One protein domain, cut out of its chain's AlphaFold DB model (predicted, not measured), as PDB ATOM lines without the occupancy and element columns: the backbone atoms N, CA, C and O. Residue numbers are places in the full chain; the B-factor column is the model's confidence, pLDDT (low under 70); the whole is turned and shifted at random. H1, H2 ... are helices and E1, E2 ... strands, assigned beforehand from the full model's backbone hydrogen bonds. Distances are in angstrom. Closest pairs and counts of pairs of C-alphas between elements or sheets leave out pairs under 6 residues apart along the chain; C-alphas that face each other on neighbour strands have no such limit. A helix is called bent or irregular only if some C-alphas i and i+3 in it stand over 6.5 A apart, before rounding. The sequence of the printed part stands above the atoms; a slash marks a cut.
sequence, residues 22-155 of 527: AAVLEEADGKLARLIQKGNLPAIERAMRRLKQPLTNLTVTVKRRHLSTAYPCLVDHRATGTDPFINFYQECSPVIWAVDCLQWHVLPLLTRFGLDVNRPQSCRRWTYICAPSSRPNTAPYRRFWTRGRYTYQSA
ATOM      1  N   ALA A  22     149.081 180.509 152.163       50.09
ATOM      2  CA  ALA A  22     150.036 180.728 151.069       50.09
ATOM      3  C   ALA A  22     149.484 180.222 149.733       50.09
ATOM      4  O   ALA A  22     149.653 180.903 148.733       50.09
ATOM      5  N   ALA A  23     148.743 179.109 149.725       54.44
ATOM      6  CA  ALA A  23     148.047 178.635 148.527       54.44
ATOM      7  C   ALA A  23     146.947 179.616 148.070       54.44
ATOM      8  O   ALA A  23     146.818 179.897 146.882       54.44
ATOM      9  N   VAL A  24     146.189 180.198 149.009       58.91
ATOM     10  CA  VAL A  24     145.188 181.243 148.713       58.91
ATOM     11  C   VAL A  24     145.846 182.541 148.237       58.91
ATOM     12  O   VAL A  24     145.309 183.202 147.349       58.91
ATOM     13  N   LEU A  25     147.003 182.909 148.795       61.41
ATOM     14  CA  LEU A  25     147.791 184.049 148.321       61.41
ATOM     15  C   LEU A  25     148.355 183.793 146.918       61.41
ATOM     16  O   LEU A  25     148.245 184.668 146.073       61.41
ATOM     17  N   GLU A  26     148.850 182.589 146.626       65.38
ATOM     18  CA  GLU A  26     149.324 182.198 145.291       65.38
ATOM     19  C   GLU A  26     148.178 182.189 144.260       65.38
ATOM     20  O   GLU A  26     148.342 182.636 143.123       65.38
ATOM     21  N   GLU A  27     146.974 181.763 144.656       69.81
ATOM     22  CA  GLU A  27     145.782 181.843 143.809       69.81
ATOM     23  C   GLU A  27     145.336 183.299 143.579       69.81
ATOM     24  O   GLU A  27     144.934 183.662 142.469       69.81
ATOM     25  N   ALA A  28     145.404 184.152 144.605       74.56
ATOM     26  CA  ALA A  28     145.080 185.575 144.509       74.56
ATOM     27  C   ALA A  28     146.096 186.345 143.646       74.56
ATOM     28  O   ALA A  28     145.687 187.126 142.782       74.56
ATOM     29  N   ASP A  29     147.387 186.065 143.815       79.75
ATOM     30  CA  ASP A  29     148.491 186.577 143.000       79.75
ATOM     31  C   ASP A  29     148.322 186.150 141.542       79.75
ATOM     32  O   ASP A  29     148.308 186.985 140.633       79.75
ATOM     33  N   GLY A  30     148.076 184.858 141.308       76.00
ATOM     34  CA  GLY A  30     147.792 184.320 139.983       76.00
ATOM     35  C   GLY A  30     146.557 184.957 139.338       76.00
ATOM     36  O   GLY A  30     146.563 185.233 138.136       76.00
ATOM     37  N   LYS A  31     145.500 185.244 140.111       84.25
ATOM     38  CA  LYS A  31     144.312 185.968 139.627       84.25
ATOM     39  C   LYS A  31     144.656 187.398 139.226       84.25
ATOM     40  O   LYS A  31     144.321 187.786 138.109       84.25
ATOM     41  N   LEU A  32     145.322 188.168 140.088       86.69
ATOM     42  CA  LEU A  32     145.702 189.551 139.782       86.69
ATOM     43  C   LEU A  32     146.604 189.615 138.547       86.69
ATOM     44  O   LEU A  32     146.351 190.407 137.643       86.69
ATOM     45  N   ALA A  33     147.595 188.734 138.456       84.81
ATOM     46  CA  ALA A  33     148.500 188.703 137.321       84.81
ATOM     47  C   ALA A  33     147.792 188.347 136.003       84.81
ATOM     48  O   ALA A  33     148.051 188.975 134.981       84.81
ATOM     49  N   ARG A  34     146.827 187.414 136.018       85.31
ATOM     50  CA  ARG A  34     145.970 187.127 134.849       85.31
ATOM     51  C   ARG A  34     145.072 188.306 134.476       85.31
ATOM     52  O   ARG A  34     144.792 188.510 133.297       85.31
ATOM     53  N   LEU A  35     144.581 189.072 135.452       89.81
ATOM     54  CA  LEU A  35     143.809 190.288 135.179       89.81
ATOM     55  C   LEU A  35     144.680 191.359 134.518       89.81
ATOM     56  O   LEU A  35     144.228 191.978 133.553       89.81
ATOM     57  N   ILE A  36     145.918 191.525 134.999       89.88
ATOM     58  CA  ILE A  36     146.928 192.399 134.394       89.88
ATOM     59  C   ILE A  36     147.218 191.941 132.973       89.88
ATOM     60  O   ILE A  36     147.061 192.750 132.073       89.88
ATOM     61  N   GLN A  37     147.521 190.660 132.753       87.25
ATOM     62  CA  GLN A  37     147.776 190.070 131.434       87.25
ATOM     63  C   GLN A  37     146.650 190.338 130.427       87.25
ATOM     64  O   GLN A  37     146.914 190.606 129.262       87.25
ATOM     65  N   LYS A  38     145.388 190.290 130.871       88.25
ATOM     66  CA  LYS A  38     144.216 190.602 130.035       88.25
ATOM     67  C   LYS A  38     143.996 192.102 129.811       88.25
ATOM     68  O   LYS A  38     143.086 192.463 129.070       88.25
ATOM     69  N   GLY A  39     144.724 192.969 130.511       88.38
ATOM     70  CA  GLY A  39     144.570 194.419 130.421       88.38
ATOM     71  C   GLY A  39     143.219 194.947 130.913       88.38
ATOM     72  O   GLY A  39     142.817 196.044 130.525       88.38
ATOM     73  N   ASN A  40     142.481 194.192 131.735       89.94
ATOM     74  CA  ASN A  40     141.119 194.550 132.148       89.94
ATOM     75  C   ASN A  40     141.142 195.561 133.309       89.94
ATOM     76  O   ASN A  40     141.094 195.169 134.477       89.94
ATOM     77  N   LEU A  41     141.200 196.860 132.990       92.94
ATOM     78  CA  LEU A  41     141.314 197.935 133.990       92.94
ATOM     79  C   LEU A  41     140.233 197.872 135.086       92.94
ATOM     80  O   LEU A  41     140.614 197.880 136.258       92.94
ATOM     81  N   PRO A  42     138.923 197.724 134.784       93.88
ATOM     82  CA  PRO A  42     137.901 197.663 135.832       93.88
ATOM     83  C   PRO A  42     138.043 196.457 136.764       93.88
ATOM     84  O   PRO A  42     137.674 196.517 137.938       93.88
ATOM     85  N   ALA A  43     138.519 195.316 136.258       91.94
ATOM     86  CA  ALA A  43     138.752 194.136 137.086       91.94
ATOM     87  C   ALA A  43     140.009 194.284 137.951       91.94
ATOM     88  O   ALA A  43     139.962 193.938 139.131       91.94
ATOM     89  N   ILE A  44     141.090 194.838 137.393       91.56
ATOM     90  CA  ILE A  44     142.322 195.145 138.132       91.56
ATOM     91  C   ILE A  44     142.011 196.136 139.252       91.56
ATOM     92  O   ILE A  44     142.342 195.882 140.401       91.56
ATOM     93  N   GLU A  45     141.295 197.221 138.954       92.19
ATOM     94  CA  GLU A  45     140.925 198.232 139.945       92.19
ATOM     95  C   GLU A  45     140.101 197.635 141.097       92.19
ATOM     96  O   GLU A  45     140.394 197.873 142.269       92.19
ATOM     97  N   ARG A  46     139.105 196.794 140.783       90.38
ATOM     98  CA  ARG A  46     138.321 196.079 141.802       90.38
ATOM     99  C   ARG A  46     139.175 195.131 142.640       90.38
ATOM    100  O   ARG A  46     138.939 195.030 143.840       90.38
ATOM    101  N   ALA A  47     140.133 194.434 142.029       88.44
ATOM    102  CA  ALA A  47     141.058 193.569 142.752       88.44
ATOM    103  C   ALA A  47     141.959 194.387 143.691       88.44
ATOM    104  O   ALA A  47     142.034 194.073 144.875       88.44
ATOM    105  N   MET A  48     142.539 195.487 143.200       87.31
ATOM    106  CA  MET A  48     143.413 196.374 143.976       87.31
ATOM    107  C   MET A  48     142.693 196.994 145.179       87.31
ATOM    108  O   MET A  48     143.236 196.984 146.278       87.31
ATOM    109  N   ARG A  49     141.439 197.445 145.023       87.31
ATOM    110  CA  ARG A  49     140.632 197.987 146.139       87.31
ATOM    111  C   ARG A  49     140.319 196.962 147.236       87.31
ATOM    112  O   ARG A  49     140.022 197.352 148.359       87.31
ATOM    113  N   ARG A  50     140.328 195.662 146.922       85.19
ATOM    114  CA  ARG A  50     140.033 194.585 147.888       85.19
ATOM    115  C   ARG A  50     141.257 194.150 148.691       85.19
ATOM    116  O   ARG A  50     141.097 193.464 149.700       85.19
ATOM    117  N   LEU A  51     142.460 194.520 148.256       81.19
ATOM    118  CA  LEU A  51     143.692 194.204 148.968       81.19
ATOM    119  C   LEU A  51     143.777 195.065 150.234       81.19
ATOM    120  O   LEU A  51     143.845 196.286 150.169       81.19
ATOM    121  N   LYS A  52     143.777 194.415 151.401       67.81
ATOM    122  CA  LYS A  52     143.825 195.076 152.720       67.81
ATOM    123  C   LYS A  52     145.241 195.487 153.159       67.81
ATOM    124  O   LYS A  52     145.420 195.929 154.288       67.81
ATOM    125  N   GLN A  53     146.243 195.281 152.309       70.06
ATOM    126  CA  GLN A  53     147.652 195.523 152.621       70.06
ATOM    127  C   GLN A  53     148.144 196.843 152.016       70.06
ATOM    128  O   GLN A  53     147.597 197.274 150.998       70.06
ATOM    129  N   PRO A  54     149.185 197.473 152.594       70.25
ATOM    130  CA  PRO A  54     149.822 198.628 151.976       70.25
ATOM    131  C   PRO A  54     150.320 198.259 150.574       70.25
ATOM    132  O   PRO A  54     151.190 197.406 150.400       70.25
ATOM    133  N   LEU A  55     149.737 198.906 149.566       77.25
ATOM    134  CA  LEU A  55     149.959 198.589 148.154       77.25
ATOM    135  C   LEU A  55     151.357 198.981 147.662       77.25
ATOM    136  O   LEU A  55     151.786 198.506 146.620       77.25
ATOM    137  N   THR A  56     152.086 199.797 148.426       67.94
ATOM    138  CA  THR A  56     153.425 200.299 148.086       67.94
ATOM    139  C   THR A  56     154.480 199.202 147.942       67.94
ATOM    140  O   THR A  56     155.445 199.398 147.211       67.94
ATOM    141  N   ASN A  57     154.282 198.043 148.580       70.06
ATOM    142  CA  ASN A  57     155.189 196.891 148.517       70.06
ATOM    143  C   ASN A  57     154.503 195.627 147.973       70.06
ATOM    144  O   ASN A  57     154.950 194.517 148.255       70.06
ATOM    145  N   LEU A  58     153.404 195.775 147.226       83.38
ATOM    146  CA  LEU A  58     152.703 194.636 146.640       83.38
ATOM    147  C   LEU A  58     153.625 193.905 145.653       83.38
ATOM    148  O   LEU A  58     153.983 194.454 144.609       83.38
ATOM    149  N   THR A  59     153.974 192.662 145.971       85.56
ATOM    150  CA  THR A  59     154.608 191.717 145.050       85.56
ATOM    151  C   THR A  59     153.608 190.641 144.664       85.56
ATOM    152  O   THR A  59     152.686 190.332 145.411       85.56
ATOM    153  N   VAL A  60     153.762 190.124 143.450       85.81
ATOM    154  CA  VAL A  60     152.899 189.097 142.875       85.81
ATOM    155  C   VAL A  60     153.802 187.977 142.385       85.81
ATOM    156  O   VAL A  60     154.668 188.212 141.531       85.81
ATOM    157  N   THR A  61     153.624 186.780 142.943       85.31
ATOM    158  CA  THR A  61     154.423 185.601 142.591       85.31
ATOM    159  C   THR A  61     153.713 184.764 141.545       85.31
ATOM    160  O   THR A  61     152.599 184.294 141.763       85.31
ATOM    161  N   VAL A  62     154.361 184.541 140.401       75.94
ATOM    162  CA  VAL A  62     153.799 183.717 139.330       75.94
ATOM    163  C   VAL A  62     154.865 182.863 138.668       75.94
ATOM    164  O   VAL A  62     156.002 183.277 138.432       75.94
ATOM    165  N   LYS A  63     154.463 181.652 138.295       73.75
ATOM    166  CA  LYS A  63     155.214 180.803 137.378       73.75
ATOM    167  C   LYS A  63     155.079 181.356 135.950       73.75
ATOM    168  O   LYS A  63     154.003 181.286 135.351       73.75
ATOM    169  N   ARG A  64     156.169 181.909 135.395       65.19
ATOM    170  CA  ARG A  64     156.189 182.739 134.159       65.19
ATOM    171  C   ARG A  64     155.551 182.057 132.944       65.19
ATOM    172  O   ARG A  64     154.932 182.730 132.121       65.19
ATOM    173  N   ARG A  65     155.612 180.717 132.878       58.81
ATOM    174  CA  ARG A  65     154.977 179.891 131.832       58.81
ATOM    175  C   ARG A  65     153.474 180.176 131.649       58.81
ATOM    176  O   ARG A  65     152.955 179.935 130.568       58.81
ATOM    177  N   HIS A  66     152.781 180.705 132.664       47.34
ATOM    178  CA  HIS A  66     151.338 180.976 132.607       47.34
ATOM    179  C   HIS A  66     150.945 182.382 132.125       47.34
ATOM    180  O   HIS A  66     149.765 182.593 131.853       47.34
ATOM    181  N   LEU A  67     151.882 183.333 132.017       50.28
ATOM    182  CA  LEU A  67     151.566 184.739 131.702       50.28
ATOM    183  C   LEU A  67     152.244 185.283 130.442       50.28
ATOM    184  O   LEU A  67     151.798 186.299 129.906       50.28
ATOM    185  N   SER A  68     153.291 184.615 129.950       51.66
ATOM    186  CA  SER A  68     154.020 185.064 128.762       51.66
ATOM    187  C   SER A  68     153.115 185.030 127.526       51.66
ATOM    188  O   SER A  68     152.843 183.974 126.958       51.66
ATOM    189  N   THR A  69     152.606 186.199 127.143       49.88
ATOM    190  CA  THR A  69     151.779 186.424 125.942       49.88
ATOM    191  C   THR A  69     152.497 187.272 124.898       49.88
ATOM    192  O   THR A  69     152.066 187.325 123.755       49.88
ATOM    193  N   ALA A  70     153.615 187.894 125.267       45.19
ATOM    194  CA  ALA A  70     154.272 188.932 124.481       45.19
ATOM    195  C   ALA A  70     155.264 188.419 123.428       45.19
ATOM    196  O   ALA A  70     155.772 189.202 122.634       45.19
ATOM    197  N   TYR A  71     155.547 187.119 123.406       52.66
ATOM    198  CA  TYR A  71     156.673 186.604 122.640       52.66
ATOM    199  C   TYR A  71     156.282 185.442 121.711       52.66
ATOM    200  O   TYR A  71     156.715 184.309 121.932       52.66
ATOM    201  N   PRO A  72     155.467 185.667 120.664       42.75
ATOM    202  CA  PRO A  72     155.235 184.668 119.616       42.75
ATOM    203  C   PRO A  72     156.541 184.186 118.962       42.75
ATOM    204  O   PRO A  72     156.667 183.017 118.627       42.75
ATOM    205  N   CYS A  73     157.562 185.040 118.874       41.72
ATOM    206  CA  CYS A  73     158.899 184.690 118.385       41.72
ATOM    207  C   CYS A  73     159.715 183.785 119.337       41.72
ATOM    208  O   CYS A  73     160.709 183.209 118.915       41.72
ATOM    209  N   LEU A  74     159.284 183.581 120.593       43.84
ATOM    210  CA  LEU A  74     159.832 182.538 121.483       43.84
ATOM    211  C   LEU A  74     159.237 181.144 121.204       43.84
ATOM    212  O   LEU A  74     159.642 180.161 121.829       43.84
ATOM    213  N   VAL A  75     158.238 181.038 120.324       43.72
ATOM    214  CA  VAL A  75     157.460 179.805 120.135       43.72
ATOM    215  C   VAL A  75     158.171 178.790 119.235       43.72
ATOM    216  O   VAL A  75     157.926 177.597 119.401       43.72
ATOM    217  N   ASP A  76     159.132 179.196 118.403       40.81
ATOM    218  CA  ASP A  76     159.874 178.250 117.549       40.81
ATOM    219  C   ASP A  76     160.904 177.397 118.310       40.81
ATOM    220  O   ASP A  76     161.320 176.341 117.836       40.81
ATOM    221  N   HIS A  77     161.234 177.744 119.558       39.56
ATOM    222  CA  HIS A  77     161.986 176.855 120.456       39.56
ATOM    223  C   HIS A  77     161.107 175.807 121.164       39.56
ATOM    224  O   HIS A  77     161.621 174.989 121.928       39.56
ATOM    225  N   ARG A  78     159.788 175.771 120.914       44.44
ATOM    226  CA  ARG A  78     158.916 174.704 121.443       44.44
ATOM    227  C   ARG A  78     159.125 173.360 120.744       44.44
ATOM    228  O   ARG A  78     158.775 172.336 121.324       44.44
ATOM    229  N   ALA A  79     159.711 173.350 119.546       42.09
ATOM    230  CA  ALA A  79     159.935 172.128 118.774       42.09
ATOM    231  C   ALA A  79     161.055 171.230 119.341       42.09
ATOM    232  O   ALA A  79     161.096 170.045 119.027       42.09
ATOM    233  N   THR A  80     161.942 171.749 120.201       44.06
ATOM    234  CA  THR A  80     163.123 171.010 120.694       44.06
ATOM    235  C   THR A  80     162.972 170.424 122.103       44.06
ATOM    236  O   THR A  80     163.924 169.859 122.636       44.06
ATOM    237  N   GLY A  81     161.792 170.513 122.730       41.50
ATOM    238  CA  GLY A  81     161.478 169.798 123.981       41.50
ATOM    239  C   GLY A  81     162.201 170.281 125.251       41.50
ATOM    240  O   GLY A  81     161.868 169.834 126.348       41.50
ATOM    241  N   THR A  82     163.137 171.225 125.151       48.97
ATOM    242  CA  THR A  82     163.861 171.805 126.290       48.97
ATOM    243  C   THR A  82     163.420 173.247 126.521       48.97
ATOM    244  O   THR A  82     164.147 174.172 126.172       48.97
ATOM    245  N   ASP A  83     162.235 173.468 127.094       51.97
ATOM    246  CA  ASP A  83     161.851 174.810 127.553       51.97
ATOM    247  C   ASP A  83     162.574 175.105 128.888       51.97
ATOM    248  O   ASP A  83     162.243 174.519 129.928       51.97
ATOM    249  N   PRO A  84     163.582 176.002 128.890       51.19
ATOM    250  CA  PRO A  84     164.375 176.297 130.078       51.19
ATOM    251  C   PRO A  84     163.570 177.037 131.160       51.19
ATOM    252  O   PRO A  84     164.050 177.185 132.285       51.19
ATOM    253  N   PHE A  85     162.345 177.479 130.852       55.22
ATOM    254  CA  PHE A  85     161.462 178.219 131.748       55.22
ATOM    255  C   PHE A  85     160.332 177.361 132.346       55.22
ATOM    256  O   PHE A  85     159.513 177.886 133.108       55.22
ATOM    257  N   ILE A  86     160.309 176.038 132.101       55.62
ATOM    258  CA  ILE A  86     159.258 175.116 132.593       55.62
ATOM    259  C   ILE A  86     159.014 175.225 134.105       55.62
ATOM    260  O   ILE A  86     157.875 175.059 134.541       55.62
ATOM    261  N   ASN A  87     160.043 175.537 134.900       62.94
ATOM    262  CA  ASN A  87     159.966 175.679 136.360       62.94
ATOM    263  C   ASN A  87     160.504 177.020 136.869       62.94
ATOM    264  O   ASN A  87     161.094 177.081 137.948       62.94
ATOM    265  N   PHE A  88     160.313 178.081 136.084       71.12
ATOM    266  CA  PHE A  88     160.765 179.427 136.408       71.12
ATOM    267  C   PHE A  88     159.677 180.239 137.126       71.12
ATOM    268  O   PHE A  88     158.579 180.452 136.599       71.12
ATOM    269  N   TYR A  89     160.008 180.697 138.331       77.88
ATOM    270  CA  TYR A  89     159.171 181.534 139.181       77.88
ATOM    271  C   TYR A  89     159.729 182.948 139.242       77.88
ATOM    272  O   TYR A  89     160.945 183.161 139.282       77.88
ATOM    273  N   GLN A  90     158.809 183.901 139.277       83.62
ATOM    274  CA  GLN A  90     159.096 185.317 139.332       83.62
ATOM    275  C   GLN A  90     158.150 185.969 140.346       83.62
ATOM    276  O   GLN A  90     156.944 185.754 140.302       83.62
ATOM    277  N   GLU A  91     158.704 186.736 141.277       87.94
ATOM    278  CA  GLU A  91     157.990 187.522 142.287       87.94
ATOM    279  C   GLU A  91     158.384 188.981 142.089       87.94
ATOM    280  O   GLU A  91     159.507 189.376 142.415       87.94
ATOM    281  N   CYS A  92     157.492 189.772 141.499       89.00
ATOM    282  CA  CYS A  92     157.773 191.168 141.155       89.00
ATOM    283  C   CYS A  92     156.524 192.027 141.370       89.00
ATOM    284  O   CYS A  92     155.428 191.508 141.597       89.00
ATOM    285  N   SER A  93     156.683 193.349 141.338       90.50
ATOM    286  CA  SER A  93     155.552 194.269 141.477       90.50
ATOM    287  C   SER A  93     154.555 194.122 140.312       90.50
ATOM    288  O   SER A  93     154.937 193.720 139.207       90.50
ATOM    289  N   PRO A  94     153.276 194.503 140.491       91.50
ATOM    290  CA  PRO A  94     152.309 194.576 139.392       91.50
ATOM    291  C   PRO A  94     152.769 195.432 138.206       91.50
ATOM    292  O   PRO A  94     152.355 195.181 137.079       91.50
ATOM    293  N   VAL A  95     153.635 196.425 138.448       93.12
ATOM    294  CA  VAL A  95     154.238 197.262 137.400       93.12
ATOM    295  C   VAL A  95     155.095 196.410 136.469       93.12
ATOM    296  O   VAL A  95     154.928 196.477 135.256       93.12
ATOM    297  N   ILE A  96     155.959 195.563 137.033       90.69
ATOM    298  CA  ILE A  96     156.806 194.639 136.270       90.69
ATOM    299  C   ILE A  96     155.950 193.671 135.453       90.69
ATOM    300  O   ILE A  96     156.216 193.463 134.274       90.69
ATOM    301  N   TRP A  97     154.870 193.146 136.037       88.88
ATOM    302  CA  TRP A  97     153.944 192.270 135.318       88.88
ATOM    303  C   TRP A  97     153.197 192.973 134.183       88.88
ATOM    304  O   TRP A  97     152.988 192.371 133.131       88.88
ATOM    305  N   ALA A  98     152.817 194.240 134.362       91.44
ATOM    306  CA  ALA A  98     152.219 195.034 133.294       91.44
ATOM    307  C   ALA A  98     153.205 195.244 132.134       91.44
ATOM    308  O   ALA A  98     152.797 195.133 130.980       91.44
ATOM    309  N   VAL A  99     154.492 195.474 132.430       89.69
ATOM    310  CA  VAL A  99     155.555 195.563 131.413       89.69
ATOM    311  C   VAL A  99     155.768 194.219 130.710       89.69
ATOM    312  O   VAL A  99     155.721 194.171 129.486       89.69
ATOM    313  N   ASP A 100     155.913 193.120 131.459       84.31
ATOM    314  CA  ASP A 100     156.104 191.766 130.905       84.31
ATOM    315  C   ASP A 100     154.948 191.327 129.988       84.31
ATOM    316  O   ASP A 100     155.155 190.582 129.030       84.31
ATOM    317  N   CYS A 101     153.723 191.777 130.279       85.06
ATOM    318  CA  CYS A 101     152.534 191.471 129.481       85.06
ATOM    319  C   CYS A 101     152.260 192.501 128.365       85.06
ATOM    320  O   CYS A 101     151.248 192.372 127.671       85.06
ATOM    321  N   LEU A 102     153.111 193.525 128.208       87.50
ATOM    322  CA  LEU A 102     152.934 194.663 127.289       87.50
ATOM    323  C   LEU A 102     151.613 195.437 127.503       87.50
ATOM    324  O   LEU A 102     151.032 195.998 126.575       87.50
ATOM    325  N   GLN A 103     151.115 195.475 128.739       91.75
ATOM    326  CA  GLN A 103     149.833 196.085 129.114       91.75
ATOM    327  C   GLN A 103     150.050 197.519 129.603       91.75
ATOM    328  O   GLN A 103     149.806 197.867 130.758       91.75
ATOM    329  N   TRP A 104     150.543 198.375 128.708       91.75
ATOM    330  CA  TRP A 104     151.005 199.731 129.030       91.75
ATOM    331  C   TRP A 104     149.921 200.631 129.629       91.75
ATOM    332  O   TRP A 104     150.197 201.478 130.475       91.75
ATOM    333  N   HIS A 105     148.661 200.450 129.226       92.31
ATOM    334  CA  HIS A 105     147.521 201.202 129.761       92.31
ATOM    335  C   HIS A 105     147.205 200.879 131.225       92.31
ATOM    336  O   HIS A 105     146.482 201.645 131.859       92.31
ATOM    337  N   VAL A 106     147.752 199.793 131.775       94.44
ATOM    338  CA  VAL A 106     147.635 199.446 133.198       94.44
ATOM    339  C   VAL A 106     148.564 200.314 134.056       94.44
ATOM    340  O   VAL A 106     148.240 200.589 135.209       94.44
ATOM    341  N   LEU A 107     149.673 200.822 133.501       94.00
ATOM    342  CA  LEU A 107     150.679 201.593 134.243       94.00
ATOM    343  C   LEU A 107     150.095 202.817 134.982       94.00
ATOM    344  O   LEU A 107     150.304 202.911 136.193       94.00
ATOM    345  N   PRO A 108     149.289 203.704 134.354       93.00
ATOM    346  CA  PRO A 108     148.708 204.845 135.065       93.00
ATOM    347  C   PRO A 108     147.733 204.435 136.175       93.00
ATOM    348  O   PRO A 108     147.638 205.115 137.196       93.00
ATOM    349  N   LEU A 109     147.009 203.321 135.994       93.88
ATOM    350  CA  LEU A 109     146.119 202.785 137.025       93.88
ATOM    351  C   LEU A 109     146.928 202.358 138.252       93.88
ATOM    352  O   LEU A 109     146.568 202.725 139.365       93.88
ATOM    353  N   LEU A 110     148.033 201.633 138.058       92.56
ATOM    354  CA  LEU A 110     148.899 201.188 139.153       92.56
ATOM    355  C   LEU A 110     149.507 202.374 139.916       92.56
ATOM    356  O   LEU A 110     149.462 202.383 141.146       92.56
ATOM    357  N   THR A 111     149.958 203.417 139.211       91.31
ATOM    358  CA  THR A 111     150.463 204.649 139.838       91.31
ATOM    359  C   THR A 111     149.424 205.292 140.763       91.31
ATOM    360  O   THR A 111     149.766 205.705 141.869       91.31
ATOM    361  N   ARG A 112     148.135 205.314 140.377       90.50
ATOM    362  CA  ARG A 112     147.041 205.836 141.228       90.50
ATOM    363  C   ARG A 112     146.854 205.052 142.531       90.50
ATOM    364  O   ARG A 112     146.336 205.603 143.494       90.50
ATOM    365  N   PHE A 113     147.276 203.790 142.564       89.56
ATOM    366  CA  PHE A 113     147.261 202.933 143.751       89.56
ATOM    367  C   PHE A 113     148.579 202.968 144.547       89.56
ATOM    368  O   PHE A 113     148.765 202.162 145.456       89.56
ATOM    369  N   GLY A 114     149.493 203.894 144.234       88.12
ATOM    370  CA  GLY A 114     150.769 204.060 144.942       88.12
ATOM    371  C   GLY A 114     151.905 203.169 144.430       88.12
ATOM    372  O   GLY A 114     152.987 203.174 145.015       88.12
ATOM    373  N   LEU A 115     151.691 202.432 143.337       90.12
ATOM    374  CA  LEU A 115     152.731 201.667 142.645       90.12
ATOM    375  C   LEU A 115     153.394 202.554 141.585       90.12
ATOM    376  O   LEU A 115     153.063 202.490 140.403       90.12
ATOM    377  N   ASP A 116     154.296 203.426 142.031       90.44
ATOM    378  CA  ASP A 116     154.976 204.393 141.166       90.44
ATOM    379  C   ASP A 116     155.902 203.692 140.158       90.44
ATOM    380  O   ASP A 116     156.887 203.046 140.526       90.44
ATOM    381  N   VAL A 117     155.593 203.852 138.870       92.62
ATOM    382  CA  VAL A 117     156.328 203.256 137.743       92.62
ATOM    383  C   VAL A 117     157.736 203.826 137.560       92.62
ATOM    384  O   VAL A 117     158.559 203.204 136.893       92.62
ATOM    385  N   ASN A 118     158.031 204.975 138.167       92.94
ATOM    386  CA  ASN A 118     159.313 205.681 138.080       92.94
ATOM    387  C   ASN A 118     160.195 205.480 139.321       92.94
ATOM    388  O   ASN A 118     161.252 206.107 139.449       92.94
ATOM    389  N   ARG A 119     159.757 204.627 140.256       90.62
ATOM    390  CA  ARG A 119     160.525 204.215 141.437       90.62
ATOM    391  C   ARG A 119     161.214 202.873 141.209       90.62
ATOM    392  O   ARG A 119     160.780 202.111 140.342       90.62
ATOM    393  N   PRO A 120     162.230 202.549 142.030       91.62
ATOM    394  CA  PRO A 120     162.885 201.259 141.952       91.62
ATOM    395  C   PRO A 120     161.908 200.087 142.105       91.62
ATOM    396  O   PRO A 120     161.140 200.030 143.064       91.62
ATOM    397  N   GLN A 121     161.957 199.143 141.168       89.19
ATOM    398  CA  GLN A 121     161.105 197.960 141.120       89.19
ATOM    399  C   GLN A 121     161.901 196.728 141.550       89.19
ATOM    400  O   GLN A 121     162.920 196.391 140.945       89.19
ATOM    401  N   SER A 122     161.428 196.039 142.587       86.38
ATOM    402  CA  SER A 122     162.043 194.792 143.049       86.38
ATOM    403  C   SER A 122     161.505 193.597 142.272       86.38
ATOM    404  O   SER A 122     160.305 193.499 142.010       86.38
ATOM    405  N   CYS A 123     162.396 192.672 141.933       86.88
ATOM    406  CA  CYS A 123     162.041 191.459 141.219       86.88
ATOM    407  C   CYS A 123     162.919 190.300 141.684       86.88
ATOM    408  O   CYS A 123     164.149 190.378 141.667       86.88
ATOM    409  N   ARG A 124     162.298 189.211 142.122       86.12
ATOM    410  CA  ARG A 124     162.980 187.998 142.566       86.12
ATOM    411  C   ARG A 124     162.660 186.868 141.603       86.12
ATOM    412  O   ARG A 124     161.517 186.693 141.205       86.12
ATOM    413  N   ARG A 125     163.681 186.103 141.227       81.94
ATOM    414  CA  ARG A 125     163.571 185.021 140.244       81.94
ATOM    415  C   ARG A 125     164.221 183.754 140.786       81.94
ATOM    416  O   ARG A 125     165.252 183.844 141.460       81.94
ATOM    417  N   TRP A 126     163.627 182.592 140.535       78.19
ATOM    418  CA  TRP A 126     164.209 181.297 140.899       78.19
ATOM    419  C   TRP A 126     163.673 180.161 140.029       78.19
ATOM    420  O   TRP A 126     162.558 180.216 139.514       78.19
ATOM    421  N   THR A 127     164.469 179.102 139.899       70.81
ATOM    422  CA  THR A 127     164.061 177.837 139.286       70.81
ATOM    423  C   THR A 127     164.099 176.718 140.320       70.81
ATOM    424  O   THR A 127     164.980 176.691 141.179       70.81
ATOM    425  N   TYR A 128     163.153 175.778 140.239       60.94
ATOM    426  CA  TYR A 128     163.156 174.583 141.102       60.94
ATOM    427  C   TYR A 128     164.056 173.452 140.579       60.94
ATOM    428  O   TYR A 128     164.360 172.529 141.327       60.94
ATOM    429  N   ILE A 129     164.512 173.520 139.321       57.03
ATOM    430  CA  ILE A 129     165.427 172.536 138.726       57.03
ATOM    431  C   ILE A 129     166.733 173.237 138.329       57.03
ATOM    432  O   ILE A 129     166.729 174.163 137.513       57.03
ATOM    433  N   CYS A 130     167.850 172.790 138.908       46.81
ATOM    434  CA  CYS A 130     169.203 173.151 138.484       46.81
ATOM    435  C   CYS A 130     169.564 172.346 137.230       46.81
ATOM    436  O   CYS A 130     170.154 171.275 137.334       46.81
ATOM    437  N   ALA A 131     169.208 172.830 136.040       46.38
ATOM    438  CA  ALA A 131     169.851 172.327 134.827       46.38
ATOM    439  C   ALA A 131     171.285 172.896 134.752       46.38
ATOM    440  O   ALA A 131     171.472 174.081 135.058       46.38
ATOM    441  N   PRO A 132     172.303 172.105 134.367       42.66
ATOM    442  CA  PRO A 132     173.652 172.620 134.155       42.66
ATOM    443  C   PRO A 132     173.613 173.670 133.036       42.66
ATOM    444  O   PRO A 132     173.258 173.376 131.896       42.66
ATOM    445  N   SER A 133     173.918 174.926 133.365       48.03
ATOM    446  CA  SER A 133     173.836 176.037 132.416       48.03
ATOM    447  C   SER A 133     175.064 176.064 131.500       48.03
ATOM    448  O   SER A 133     176.020 176.794 131.758       48.03
ATOM    449  N   SER A 134     175.051 175.308 130.406       45.34
ATOM    450  CA  SER A 134     175.997 175.478 129.293       45.34
ATOM    451  C   SER A 134     175.535 176.615 128.369       45.34
ATOM    452  O   SER A 134     175.184 176.405 127.212       45.34
ATOM    453  N   ARG A 135     175.463 177.850 128.886       50.59
ATOM    454  CA  ARG A 135     175.048 179.019 128.090       50.59
ATOM    455  C   ARG A 135     176.237 179.945 127.796       50.59
ATOM    456  O   ARG A 135     176.985 180.252 128.724       50.59
ATOM    457  N   PRO A 136     176.415 180.411 126.544       45.19
ATOM    458  CA  PRO A 136     177.527 181.280 126.174       45.19
ATOM    459  C   PRO A 136     177.455 182.664 126.844       45.19
ATOM    460  O   PRO A 136     176.382 183.191 127.146       45.19
ATOM    461  N   ASN A 137     178.627 183.246 127.092       46.16
ATOM    462  CA  ASN A 137     178.881 184.281 128.101       46.16
ATOM    463  C   ASN A 137     178.766 185.734 127.575       46.16
ATOM    464  O   ASN A 137     179.482 186.613 128.041       46.16
ATOM    465  N   THR A 138     177.928 185.992 126.569       45.78
ATOM    466  CA  THR A 138     178.092 187.157 125.672       45.78
ATOM    467  C   THR A 138     177.170 188.359 125.916       45.78
ATOM    468  O   THR A 138     177.280 189.329 125.176       45.78
ATOM    469  N   ALA A 139     176.293 188.358 126.932       44.50
ATOM    470  CA  ALA A 139     175.411 189.503 127.213       44.50
ATOM    471  C   ALA A 139     175.553 190.039 128.651       44.50
ATOM    472  O   ALA A 139     175.600 189.233 129.589       44.50
ATOM    473  N   PRO A 140     175.550 191.377 128.850       45.53
ATOM    474  CA  PRO A 140     175.782 192.017 130.150       45.53
ATOM    475  C   PRO A 140     174.739 191.626 131.207       45.53
ATOM    476  O   PRO A 140     175.042 191.594 132.399       45.53
ATOM    477  N   TYR A 141     173.536 191.232 130.777       49.53
ATOM    478  CA  TYR A 141     172.472 190.766 131.659       49.53
ATOM    479  C   TYR A 141     172.442 189.230 131.858       49.53
ATOM    480  O   TYR A 141     171.776 188.754 132.758       49.53
ATOM    481  N   ARG A 142     173.172 188.373 131.126       52.59
ATOM    482  CA  ARG A 142     172.834 186.921 131.088       52.59
ATOM    483  C   ARG A 142     173.093 186.129 132.380       52.59
ATOM    484  O   ARG A 142     172.395 185.153 132.659       52.59
ATOM    485  N   ARG A 143     174.097 186.505 133.178       45.06
ATOM    486  CA  ARG A 143     174.545 185.691 134.330       45.06
ATOM    487  C   ARG A 143     173.642 185.791 135.563       45.06
ATOM    488  O   ARG A 143     173.764 184.984 136.477       45.06
ATOM    489  N   PHE A 144     172.726 186.753 135.572       47.81
ATOM    490  CA  PHE A 144     172.009 187.172 136.769       47.81
ATOM    491  C   PHE A 144     170.495 187.099 136.596       47.81
ATOM    492  O   PHE A 144     169.839 187.974 137.106       47.81
ATOM    493  N   TRP A 145     169.896 186.238 135.771       58.62
ATOM    494  CA  TRP A 145     168.465 186.434 135.431       58.62
ATOM    495  C   TRP A 145     167.589 185.190 135.586       58.62
ATOM    496  O   TRP A 145     166.369 185.316 135.644       58.62
ATOM    497  N   THR A 146     168.173 184.009 135.801       59.00
ATOM    498  CA  THR A 146     167.422 182.780 136.127       59.00
ATOM    499  C   THR A 146     167.229 182.566 137.634       59.00
ATOM    500  O   THR A 146     166.295 181.883 138.053       59.00
ATOM    501  N   ARG A 147     168.091 183.166 138.470       68.19
ATOM    502  CA  ARG A 147     168.043 183.038 139.934       68.19
ATOM    503  C   ARG A 147     168.671 184.235 140.641       68.19
ATOM    504  O   ARG A 147     169.857 184.472 140.460       68.19
ATOM    505  N   GLY A 148     167.914 184.930 141.489       76.69
ATOM    506  CA  GLY A 148     168.425 186.023 142.327       76.69
ATOM    507  C   GLY A 148     167.393 187.105 142.637       76.69
ATOM    508  O   GLY A 148     166.194 186.918 142.421       76.69
ATOM    509  N   ARG A 149     167.868 188.221 143.201       82.75
ATOM    510  CA  ARG A 149     167.075 189.414 143.533       82.75
ATOM    511  C   ARG A 149     167.628 190.613 142.773       82.75
ATOM    512  O   ARG A 149     168.819 190.911 142.878       82.75
ATOM    513  N   TYR A 150     166.748 191.297 142.062       84.19
ATOM    514  CA  TYR A 150     167.062 192.410 141.178       84.19
ATOM    515  C   TYR A 150     166.261 193.630 141.577       84.19
ATOM    516  O   TYR A 150     165.143 193.528 142.089       84.19
ATOM    517  N   THR A 151     166.861 194.781 141.323       87.31
ATOM    518  CA  THR A 151     166.226 196.072 141.504       87.31
ATOM    519  C   THR A 151     166.459 196.853 140.227       87.31
ATOM    520  O   THR A 151     167.606 197.120 139.879       87.31
ATOM    521  N   TYR A 152     165.372 197.171 139.540       89.12
ATOM    522  CA  TYR A 152     165.362 198.021 138.350       89.12
ATOM    523  C   TYR A 152     165.032 199.440 138.776       89.12
ATOM    524  O   TYR A 152     164.254 199.613 139.707       89.12
ATOM    525  N   GLN A 153     165.593 200.456 138.131       89.56
ATOM    526  CA  GLN A 153     165.379 201.855 138.516       89.56
ATOM    527  C   GLN A 153     163.947 202.342 138.243       89.56
ATOM    528  O   GLN A 153     163.463 203.241 138.933       89.56
ATOM    529  N   SER A 154     163.261 201.734 137.272       92.50
ATOM    530  CA  SER A 154     161.872 202.021 136.898       92.50
ATOM    531  C   SER A 154     161.262 200.905 136.046       92.50
ATOM    532  O   SER A 154     161.924 199.925 135.698       92.50
ATOM    533  N   ALA A 155     160.000 201.085 135.653       92.88
ATOM    534  CA  ALA A 155     159.347 200.296 134.614       92.88
ATOM    535  C   ALA A 155     160.083 200.365 133.263       92.88
ATOM    536  O   ALA A 155     160.157 199.357 132.564       92.88
TER     537      ALA A 155
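Overview. This is residues 22 to 155 of the 527 residues of an uncharacterized protein of Trichobilharzia regenti (UniProt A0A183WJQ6). A twisted antiparallel sheet of four strands has H4 over one face, while the long helix H1 runs past its edge beside E1; H1 and H2 form one helical hairpin, H4 and H5 another, and the two hairpins meet through H1 and H4. H3 lies away from these four helices, and residues 76 to 82 and 136 to 142 stick out. The printed part has 134 residues, with five named helices and four named strands in the order H1 H2 E1 H3 E2 H4 H5 E3 E4; the sheet's order is E1 E2 E3 E4, and the class is mixed, helices and strands. It is compact, with a radius of gyration of the C-alphas of 15.6 A, and spans 45 by 30 by 28 A, only just elongated.

Arrangement. The inner strands E2, residues 88 to 92, and E3, residues 121 to 127, are antiparallel at 163 degrees, with N 91 and O 124 2.8 A apart, within hydrogen-bond range. Edge strand E1, residues 60 to 63, is antiparallel to E2 at 167 degrees, with N 62 and O 90 at 2.9 A. Edge strand E4, residues 148 to 152, forms a hairpin with E3, antiparallel at 156 degrees, with N 150 and O 123 at 2.8 A. H4, residues 94 to 100, is on the sheet at a height over the sheet of 8.4 A, only just over E3 with 3 C-alphas, and slantwise to it at 45 degrees on the local plane. H1, residues 22 to 37, only grazes the sheet with residues 25 to 34; its closest C-alpha pair with E1 is Asp 29 and Val 60, 5.1 A. With residues 33 to 37 alone H1 touches H4, closest at the C-alphas of Ile 36 and Ala 98, 6.0 A, at a steep tilt of 53 degrees, the same way. H2, residues 41 to 50, touches residues 32 to 36 of H1 alone, closest at the C-alphas of Leu 35 and Ile 44, 5.9 A, at a shallow tilt of 26 degrees, opposite ways. H5, residues 104 to 112, touches H4, closest at the C-alphas of Ala 98 and Val 106, 6.4 A, at a shallow tilt of 13 degrees, opposite ways. H3, residues 72 to 80, is not on the sheet and is apart from H1, H2, H4 and H5. Each O i to N i+4 pair is within hydrogen-bond range in H1, H2 and H4, against 3 of 5 in H5 and 0 of 5 in H3, where 2 of 6 O i to N i+3 pairs are.

Along the chain. H1 begins at C-alpha 22, (150.036, 180.728, 151.069), and is 21.9 A long. E3 is 20.4 A long, and E4 ends at C-alpha 152, (165.362, 198.021, 138.350). H3 and H5 are only just irregular: C-alphas 73 and 76 are 6.6 A apart, and C-alphas 105 and 108 are 6.54 A apart.

Size, cuts and confidence. The C-alphas farthest apart, those of Arg 50 and Pro 136, are 45.3 A apart. The printed part has no cut, and the link from E3 to E4, 20 residues, is long. The mean pLDDT of the printed part is 72.9; 52 residues are under 70, among them residues 64 to 87 and 128 to 147.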